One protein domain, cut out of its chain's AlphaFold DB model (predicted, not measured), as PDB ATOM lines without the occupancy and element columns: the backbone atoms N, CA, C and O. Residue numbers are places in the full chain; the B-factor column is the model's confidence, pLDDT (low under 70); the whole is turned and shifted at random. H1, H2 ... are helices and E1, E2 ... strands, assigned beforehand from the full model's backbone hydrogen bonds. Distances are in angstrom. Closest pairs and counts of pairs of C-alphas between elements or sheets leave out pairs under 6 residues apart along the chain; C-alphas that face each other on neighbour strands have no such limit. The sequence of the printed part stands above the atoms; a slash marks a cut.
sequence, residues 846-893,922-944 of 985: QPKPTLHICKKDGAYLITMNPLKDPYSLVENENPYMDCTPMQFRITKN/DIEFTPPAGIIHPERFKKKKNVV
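Overview. This is residues 846 to 893 and 922 to 944 of the 985 residues of an uncharacterized protein of Callosobruchus maculatus (UniProt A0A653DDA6). With little regular structure, the model is a rod: a sheet of four strands at one end, loops and short H1 toward the other, and residues 938 to 944 running on beyond H1. The printed part has 71 residues, 25 in named elements, mostly strand, in the order E1, E2, E3, E4, H1. The antiparallel sheet runs E3, E2, E1, E4. The whole is loose, radius of gyration of the C-alphas 15.4 A, spanning 59 by 19 by 18 A.

Along the chain. E1, residues 851 to 856, begins at C-alpha (126.673, 107.510, 103.070) and measures 15.7 A. E2 is 859 to 864, 15.9 A; E3 886 to 891, 16.3 A; E4 923 to 925, 6.3 A. H1, 934 to 937, 5.5 A, ends at C-alpha (110.625, 103.799, 92.736).

Arrangement. E1, E2 and E3 form a meander, each strand the antiparallel neighbour of the one before. Within hydrogen-bond range are N 854 and O 861, 2.9 A, N 862 and O 888, 2.8 A, and, between E4 and E1, N 925 and O 851, 2.8 A. H1 is not on the sheet; it is too short for an O i to N i+4 pair, and 0 of its 1 O i to N i+3 pair is within range.

Size, cuts and confidence. The farthest C-alphas, Asn 893 and Val 944, are 60.0 A apart. Residues 894 to 921 are not printed; C-alphas 893 and 922 are 20.3 A apart. The E2 to E3 link is long, 21 residues. pLDDT is under 70 at residues 927 to 944.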
ATOM      1  N   GLN A 846     112.088 102.757 101.753       71.12
ATOM      2  CA  GLN A 846     112.825 103.934 102.194       71.12
ATOM      3  C   GLN A 846     114.243 103.764 101.636       71.12
ATOM      4  O   GLN A 846     114.829 102.695 101.848       71.12
ATOM      5  N   PRO A 847     114.759 104.723 100.846       77.69
ATOM      6  CA  PRO A 847     116.088 104.594 100.275       77.69
ATOM      7  C   PRO A 847     117.086 104.478 101.426       77.69
ATOM      8  O   PRO A 847     117.044 105.271 102.364       77.69
ATOM      9  N   LYS A 848     117.955 103.464 101.381       85.62
ATOM     10  CA  LYS A 848     119.051 103.355 102.348       85.62
ATOM     11  C   LYS A 848     119.969 104.574 102.153       85.62
ATOM     12  O   LYS A 848     120.265 104.897 101.002       85.62
ATOM     13  N   PRO A 849     120.454 105.248 103.208       91.56
ATOM     14  CA  PRO A 849     121.426 106.322 103.026       91.56
ATOM     15  C   PRO A 849     122.656 105.771 102.289       91.56
ATOM     16  O   PRO A 849     123.159 104.692 102.610       91.56
ATOM     17  N   THR A 850     123.118 106.478 101.254       93.69
ATOM     18  CA  THR A 850     124.292 106.041 100.465       93.69
ATOM     19  C   THR A 850     125.572 106.214 101.267       93.69
ATOM     20  O   THR A 850     126.494 105.419 101.120       93.69
ATOM     21  N   LEU A 851     125.591 107.210 102.151       94.94
ATOM     22  CA  LEU A 851     126.673 107.510 103.070       94.94
ATOM     23  C   LEU A 851     126.056 107.825 104.444       94.94
ATOM     24  O   LEU A 851     125.228 108.723 104.567       94.94
ATOM     25  N   HIS A 852     126.435 107.065 105.467       93.50
ATOM     26  CA  HIS A 852     125.962 107.206 106.845       93.50
ATOM     27  C   HIS A 852     127.176 107.381 107.758       93.50
ATOM     28  O   HIS A 852     127.937 106.433 107.975       93.50
ATOM     29  N   ILE A 853     127.376 108.596 108.264       95.12
ATOM     30  CA  ILE A 853     128.494 108.946 109.144       95.12
ATOM     31  C   ILE A 853     127.982 108.926 110.581       95.12
ATOM     32  O   ILE A 853     127.130 109.736 110.928       95.12
ATOM     33  N   CYS A 854     128.515 108.023 111.399       93.94
ATOM     34  CA  CYS A 854     128.149 107.873 112.805       93.94
ATOM     35  C   CYS A 854     129.380 108.042 113.694       93.94
ATOM     36  O   CYS A 854     130.410 107.408 113.454       93.94
ATOM     37  N   LYS A 855     129.308 108.893 114.717       95.38
ATOM     38  CA  LYS A 855     130.430 109.132 115.636       95.38
ATOM     39  C   LYS A 855     130.328 108.179 116.831       95.38
ATOM     40  O   LYS A 855     129.436 108.329 117.655       95.38
ATOM     41  N   LYS A 856     131.257 107.227 116.952       94.25
ATOM     42  CA  LYS A 856     131.321 106.262 118.066       94.25
ATOM     43  C   LYS A 856     132.717 106.224 118.673       94.25
ATOM     44  O   LYS A 856     133.707 106.116 117.953       94.25
ATOM     45  N   ASP A 857     132.792 106.332 119.997       92.62
ATOM     46  CA  ASP A 857     134.033 106.209 120.779       92.62
ATOM     47  C   ASP A 857     135.168 107.139 120.298       92.62
ATOM     48  O   ASP A 857     136.327 106.744 120.174       92.62
ATOM     49  N   GLY A 858     134.825 108.384 119.939       90.94
ATOM     50  CA  GLY A 858     135.779 109.368 119.405       90.94
ATOM     51  C   GLY A 858     136.292 109.083 117.983       90.94
ATOM     52  O   GLY A 858     137.147 109.821 117.485       90.94
ATOM     53  N   ALA A 859     135.767 108.055 117.311       93.12
ATOM     54  CA  ALA A 859     136.030 107.743 115.911       93.12
ATOM     55  C   ALA A 859     134.775 107.968 115.051       93.12
ATOM     56  O   ALA A 859     133.651 107.720 115.481       93.12
ATOM     57  N   TYR A 860     134.961 108.402 113.807       95.50
ATOM     58  CA  TYR A 860     133.871 108.485 112.835       95.50
ATOM     59  C   TYR A 860     133.793 107.170 112.062       95.50
ATOM     60  O   TYR A 860     134.727 106.819 111.339       95.50
ATOM     61  N   LEU A 861     132.693 106.439 112.229       95.56
ATOM     62  CA  LEU A 861     132.359 105.251 111.457       95.56
ATOM     63  C   LEU A 861     131.526 105.673 110.242       95.56
ATOM     64  O   LEU A 861     130.352 106.026 110.354       95.56
ATOM     65  N   ILE A 862     132.154 105.648 109.075       96.19
ATOM     66  CA  ILE A 862     131.569 106.039 107.797       96.19
ATOM     67  C   ILE A 862     131.141 104.771 107.068       96.19
ATOM     68  O   ILE A 862     131.985 103.982 106.652       96.19
ATOM     69  N   THR A 863     129.836 104.580 106.907       96.25
ATOM     70  CA  THR A 863     129.260 103.440 106.184       96.25
ATOM     71  C   THR A 863     128.786 103.897 104.808       96.25
ATOM     72  O   THR A 863     127.959 104.802 104.719       96.25
ATOM     73  N   MET A 864     129.279 103.274 103.739       96.25
ATOM     74  CA  MET A 864     128.872 103.530 102.357       96.25
ATOM     75  C   MET A 864     128.146 102.325 101.760       96.25
ATOM     76  O   MET A 864     128.646 101.203 101.812       96.25
ATOM     77  N   ASN A 865     126.982 102.565 101.153       94.94
ATOM     78  CA  ASN A 865     126.248 101.591 100.345       94.94
ATOM     79  C   ASN A 865     126.499 101.917  98.859       94.94
ATOM     80  O   ASN A 865     125.928 102.900  98.381       94.94
ATOM     81  N   PRO A 866     127.323 101.147  98.121       92.56
ATOM     82  CA  PRO A 866     127.597 101.424  96.712       92.56
ATOM     83  C   PRO A 866     126.319 101.407  95.865       92.56
ATOM     84  O   PRO A 866     125.416 100.600  96.095       92.56
ATOM     85  N   LEU A 867     126.241 102.296  94.877       94.12
ATOM     86  CA  LEU A 867     125.150 102.334  93.901       94.12
ATOM     87  C   LEU A 867     125.486 101.425  92.709       94.12
ATOM     88  O   LEU A 867     126.645 101.331  92.316       94.12
ATOM     89  N   LYS A 868     124.475 100.768  92.135       94.38
ATOM     90  CA  LYS A 868     124.572 100.097  90.829       94.38
ATOM     91  C   LYS A 868     124.683 101.148  89.724       94.38
ATOM     92  O   LYS A 868     124.091 102.224  89.835       94.38
ATOM     93  N   ASP A 869     125.379 100.815  88.639       92.00
ATOM     94  CA  ASP A 869     125.462 101.693  87.472       92.00
ATOM     95  C   ASP A 869     124.070 102.029  86.908       92.00
ATOM     96  O   ASP A 869     123.199 101.156  86.814       92.00
ATOM     97  N   PRO A 870     123.843 103.270  86.439       88.12
ATOM     98  CA  PRO A 870     122.544 103.688  85.905       88.12
ATOM     99  C   PRO A 870     122.108 102.897  84.660       88.12
ATOM    100  O   PRO A 870     120.916 102.899  84.337       88.12
ATOM    101  N   TYR A 871     123.057 102.225  83.993       89.75
ATOM    102  CA  TYR A 871     122.857 101.368  82.823       89.75
ATOM    103  C   TYR A 871     122.574  99.895  83.162       89.75
ATOM    104  O   TYR A 871     121.892  99.232  82.386       89.75
ATOM    105  N   SER A 872     123.057  99.380  84.302       89.62
ATOM    106  CA  SER A 872     122.743  98.015  84.765       89.62
ATOM    107  C   SER A 872     121.448  97.955  85.584       89.62
ATOM    108  O   SER A 872     120.890  96.881  85.798       89.62
ATOM    109  N   LEU A 873     120.931  99.113  86.006       88.12
ATOM    110  CA  LEU A 873     119.690  99.248  86.762       88.12
ATOM    111  C   LEU A 873     118.426  98.983  85.932       88.12
ATOM    112  O   LEU A 873     117.867  99.887  85.300       88.12
ATOM    113  N   VAL A 874     117.917  97.754  86.035       88.69
ATOM    114  CA  VAL A 874     116.584  97.361  85.554       88.69
ATOM    115  C   VAL A 874     115.494  98.164  86.283       88.69
ATOM    116  O   VAL A 874     115.598  98.483  87.471       88.69
ATOM    117  N   GLU A 875     114.407  98.509  85.584       87.19
ATOM    118  CA  GLU A 875     113.285  99.221  86.204       87.19
ATOM    119  C   GLU A 875     112.705  98.443  87.399       87.19
ATOM    120  O   GLU A 875     112.321  97.280  87.273       87.19
ATOM    121  N   ASN A 876     112.502  99.136  88.526       80.94
ATOM    122  CA  ASN A 876     112.018  98.608  89.814       80.94
ATOM    123  C   ASN A 876     113.021  97.752  90.621       80.94
ATOM    124  O   ASN A 876     112.627  97.233  91.671       80.94
ATOM    125  N   GLU A 877     114.284  97.623  90.204       89.94
ATOM    126  CA  GLU A 877     115.325  97.026  91.050       89.94
ATOM    127  C   GLU A 877     115.838  97.972  92.149       89.94
ATOM    128  O   GLU A 877     115.637  99.189  92.129       89.94
ATOM    129  N   ASN A 878     116.500  97.381  93.146       88.38
ATOM    130  CA  ASN A 878     117.181  98.098  94.217       88.38
ATOM    131  C   ASN A 878     118.401  98.865  93.648       88.38
ATOM    132  O   ASN A 878     119.266  98.214  93.064       88.38
ATOM    133  N   PRO A 879     118.516 100.201  93.825       92.50
ATOM    134  CA  PRO A 879     119.618 101.010  93.284       92.50
ATOM    135  C   PRO A 879     120.968 100.746  93.952       92.50
ATOM    136  O   PRO A 879     121.993 101.139  93.408       92.50
ATOM    137  N   TYR A 880     120.984 100.116  95.128       93.88
ATOM    138  CA  TYR A 880     122.215  99.744  95.820       93.88
ATOM    139  C   TYR A 880     122.733  98.412  95.285       93.88
ATOM    140  O   TYR A 880     121.942  97.500  95.027       93.88
ATOM    141  N   MET A 881     124.050  98.294  95.139       92.44
ATOM    142  CA  MET A 881     124.696  97.011  94.878       92.44
ATOM    143  C   MET A 881     124.411  96.052  96.035       92.44
ATOM    144  O   MET A 881     124.361  96.458  97.197       92.44
ATOM    145  N   ASP A 882     124.245  94.770  95.725       90.06
ATOM    146  CA  ASP A 882     123.958  93.727  96.715       90.06
ATOM    147  C   ASP A 882     125.254  93.226  97.396       90.06
ATOM    148  O   ASP A 882     125.451  92.036  97.626       90.06
ATOM    149  N   CYS A 883     126.157  94.163  97.701       89.06
ATOM    150  CA  CYS A 883     127.416  93.950  98.405       89.06
ATOM    151  C   CYS A 883     127.314  94.383  99.876       89.06
ATOM    152  O   CYS A 883     126.418  95.130 100.282       89.06
ATOM    153  N   THR A 884     128.248  93.911 100.702       92.81
ATOM    154  CA  THR A 884     128.392  94.392 102.079       92.81
ATOM    155  C   THR A 884     128.781  95.877 102.078       92.81
ATOM    156  O   THR A 884     129.669  96.274 101.323       92.81
ATOM    157  N   PRO A 885     128.135  96.725 102.903       93.31
ATOM    158  CA  PRO A 885     128.452  98.146 102.934       93.31
ATOM    159  C   PRO A 885     129.894  98.377 103.385       93.31
ATOM    160  O   PRO A 885     130.338  97.822 104.395       93.31
ATOM    161  N   MET A 886     130.608  99.228 102.651       92.69
ATOM    162  CA  MET A 886     131.987  99.598 102.951       92.69
ATOM    163  C   MET A 886     132.015 100.447 104.223       92.69
ATOM    164  O   MET A 886     131.306 101.448 104.310       92.69
ATOM    165  N   GLN A 887     132.817 100.054 105.209       95.25
ATOM    166  CA  GLN A 887     132.917 100.748 106.493       95.25
ATOM    167  C   GLN A 887     134.335 101.274 106.695       95.25
ATOM    168  O   GLN A 887     135.291 100.503 106.734       95.25
ATOM    169  N   PHE A 888     134.463 102.587 106.864       95.31
ATOM    170  CA  PHE A 888     135.716 103.253 107.205       95.31
ATOM    171  C   PHE A 888     135.643 103.776 108.637       95.31
ATOM    172  O   PHE A 888     134.640 104.368 109.032       95.31
ATOM    173  N   ARG A 889     136.713 103.604 109.416       95.12
ATOM    174  CA  ARG A 889     136.832 104.172 110.765       95.12
ATOM    175  C   ARG A 889     137.911 105.248 110.766       95.12
ATOM    176  O   ARG A 889     139.094 104.929 110.737       95.12
ATOM    177  N   ILE A 890     137.510 106.513 110.845       95.25
ATOM    178  CA  ILE A 890     138.439 107.633 111.025       95.25
ATOM    179  C   ILE A 890     138.610 107.872 112.525       95.25
ATOM    180  O   ILE A 890     137.787 108.526 113.169       95.25
ATOM    181  N   THR A 891     139.687 107.339 113.097       93.00
ATOM    182  CA  THR A 891     140.161 107.751 114.421       93.00
ATOM    183  C   THR A 891     140.821 109.120 114.308       93.00
ATOM    184  O   THR A 891     141.721 109.307 113.488       93.00
ATOM    185  N   LYS A 892     140.416 110.089 115.137       90.62
ATOM    186  CA  LYS A 892     141.161 111.349 115.244       90.62
ATOM    187  C   LYS A 892     142.523 111.023 115.853       90.62
ATOM    188  O   LYS A 892     142.593 110.711 117.038       90.62
ATOM    189  N   ASN A 893     143.584 111.075 115.047       80.19
ATOM    190  CA  ASN A 893     144.949 110.885 115.529       80.19
ATOM    191  C   ASN A 893     145.233 111.960 116.581       80.19
ATOM    192  O   ASN A 893     145.505 113.116 116.245       80.19
ATOM    193  N   ASP A 922     125.101 112.240 113.962       70.00
ATOM    194  CA  ASP A 922     124.813 111.297 112.886       70.00
ATOM    195  C   ASP A 922     124.457 112.086 111.616       70.00
ATOM    196  O   ASP A 922     123.418 112.746 111.534       70.00
ATOM    197  N   ILE A 923     125.347 112.047 110.620       79.31
ATOM    198  CA  ILE A 923     125.161 112.741 109.343       79.31
ATOM    199  C   ILE A 923     124.803 111.710 108.270       79.31
ATOM    200  O   ILE A 923     125.662 111.006 107.727       79.31
ATOM    201  N   GLU A 924     123.511 111.637 107.956       76.81
ATOM    202  CA  GLU A 924     122.977 110.823 106.866       76.81
ATOM    203  C   GLU A 924     123.000 111.594 105.538       76.81
ATOM    204  O   GLU A 924     122.180 112.478 105.282       76.81
ATOM    205  N   PHE A 925     123.902 111.211 104.638       76.00
ATOM    206  CA  PHE A 925     123.907 111.686 103.260       76.00
ATOM    207  C   PHE A 925     123.095 110.729 102.375       76.00
ATOM    208  O   PHE A 925     123.570 109.700 101.877       76.00
ATOM    209  N   THR A 926     121.839 111.109 102.141       72.94
ATOM    210  CA  THR A 926     121.066 110.612 100.995       72.94
ATOM    211  C   THR A 926     121.486 111.419  99.759       72.94
ATOM    212  O   THR A 926     121.470 112.649  99.824       72.94
ATOM    213  N   PRO A 927     121.885 110.782  98.644       63.19
ATOM    214  CA  PRO A 927     122.372 111.491  97.468       63.19
ATOM    215  C   PRO A 927     121.243 112.330  96.856       63.19
ATOM    216  O   PRO A 927     120.068 111.965  96.981       63.19
ATOM    217  N   PRO A 928     121.569 113.446  96.180       53.84
ATOM    218  CA  PRO A 928     120.559 114.314  95.593       53.84
ATOM    219  C   PRO A 928     119.659 113.533  94.628       53.84
ATOM    220  O   PRO A 928     120.123 112.718  93.826       53.84
ATOM    221  N   ALA A 929     118.356 113.818  94.684       52.97
ATOM    222  CA  ALA A 929     117.302 113.069  93.991       52.97
ATOM    223  C   ALA A 929     117.408 113.049  92.447       52.97
ATOM    224  O   ALA A 929     116.615 112.377  91.793       52.97
ATOM    225  N   GLY A 930     118.381 113.759  91.861       54.94
ATOM    226  CA  GLY A 930     118.713 113.681  90.437       54.94
ATOM    227  C   GLY A 930     119.331 112.342  90.014       54.94
ATOM    228  O   GLY A 930     119.053 111.886  88.913       54.94
ATOM    229  N   ILE A 931     120.102 111.670  90.882       60.97
ATOM    230  CA  ILE A 931     120.652 110.330  90.577       60.97
ATOM    231  C   ILE A 931     119.567 109.259  90.782       60.97
ATOM    232  O   ILE A 931     119.395 108.336  89.987       60.97
ATOM    233  N   ILE A 932     118.789 109.410  91.854       63.50
ATOM    234  CA  ILE A 932     117.742 108.477  92.275       63.50
ATOM    235  C   ILE A 932     116.388 109.004  91.780       63.50
ATOM    236  O   ILE A 932     115.588 109.514  92.562       63.50
ATOM    237  N   HIS A 933     116.128 108.886  90.469       66.12
ATOM    238  CA  HIS A 933     114.867 109.326  89.849       66.12
ATOM    239  C   HIS A 933     113.646 108.793  90.631       66.12
ATOM    240  O   HIS A 933     113.365 107.590  90.552       66.12
ATOM    241  N   PRO A 934     112.852 109.648  91.313       61.41
ATOM    242  CA  PRO A 934     111.759 109.200  92.189       61.41
ATOM    243  C   PRO A 934     110.667 108.407  91.462       61.41
ATOM    244  O   PRO A 934     109.869 107.699  92.074       61.41
ATOM    245  N   GLU A 935     110.623 108.523  90.137       64.44
ATOM    246  CA  GLU A 935     109.679 107.827  89.271       64.44
ATOM    247  C   GLU A 935     110.032 106.349  89.072       64.44
ATOM    248  O   GLU A 935     109.113 105.543  88.946       64.44
ATOM    249  N   ARG A 936     111.318 105.962  89.154       62.50
ATOM    250  CA  ARG A 936     111.742 104.547  89.093       62.50
ATOM    251  C   ARG A 936     111.311 103.746  90.336       62.50
ATOM    252  O   ARG A 936     111.163 102.532  90.253       62.50
ATOM    253  N   PHE A 937     111.057 104.417  91.466       61.75
ATOM    254  CA  PHE A 937     110.625 103.799  92.736       61.75
ATOM    255  C   PHE A 937     109.108 103.670  92.866       61.75
ATOM    256  O   PHE A 937     108.607 102.876  93.668       61.75
ATOM    257  N   LYS A 938     108.350 104.428  92.066       67.81
ATOM    258  CA  LYS A 938     106.911 104.224  91.926       67.81
ATOM    259  C   LYS A 938     106.723 102.954  91.103       67.81
ATOM    260  O   LYS A 938     106.731 103.031  89.878       67.81
ATOM    261  N   LYS A 939     106.526 101.806  91.768       62.72
ATOM    262  CA  LYS A 939     106.180 100.544  91.092       62.72
ATOM    263  C   LYS A 939     105.107 100.820  90.046       62.72
ATOM    264  O   LYS A 939     103.962 101.113  90.413       62.72
ATOM    265  N   LYS A 940     105.469 100.738  88.758       62.75
ATOM    266  CA  LYS A 940     104.491 100.802  87.669       62.75
ATOM    267  C   LYS A 940     103.488  99.702  87.988       62.75
ATOM    268  O   LYS A 940     103.861  98.535  88.102       62.75
ATOM    269  N   LYS A 941     102.235 100.077  88.271       64.00
ATOM    270  CA  LYS A 941     101.189  99.097  88.596       64.00
ATOM    271  C   LYS A 941     101.189  98.092  87.454       64.00
ATOM    272  O   LYS A 941     101.180  98.538  86.312       64.00
ATOM    273  N   ASN A 942     101.202  96.791  87.745       46.94
ATOM    274  CA  ASN A 942     101.094  95.774  86.700       46.94
ATOM    275  C   ASN A 942      99.777  95.998  85.951       46.94
ATOM    276  O   ASN A 942      98.711  95.568  86.400       46.94
ATOM    277  N   VAL A 943      99.857  96.714  84.827       51.66
ATOM    278  CA  VAL A 943      98.770  96.890  83.872       51.66
ATOM    279  C   VAL A 943      98.696  95.576  83.116       51.66
ATOM    280  O   VAL A 943      99.228  95.421  82.024       51.66
ATOM    281  N   VAL A 944      98.077  94.591  83.763       49.91
ATOM    282  CA  VAL A 944      97.621  93.383  83.087       49.91
ATOM    283  C   VAL A 944      96.665  93.863  82.004       49.91
ATOM    284  O   VAL A 944      95.595  94.382  82.336       49.91
TER     285      VAL A 944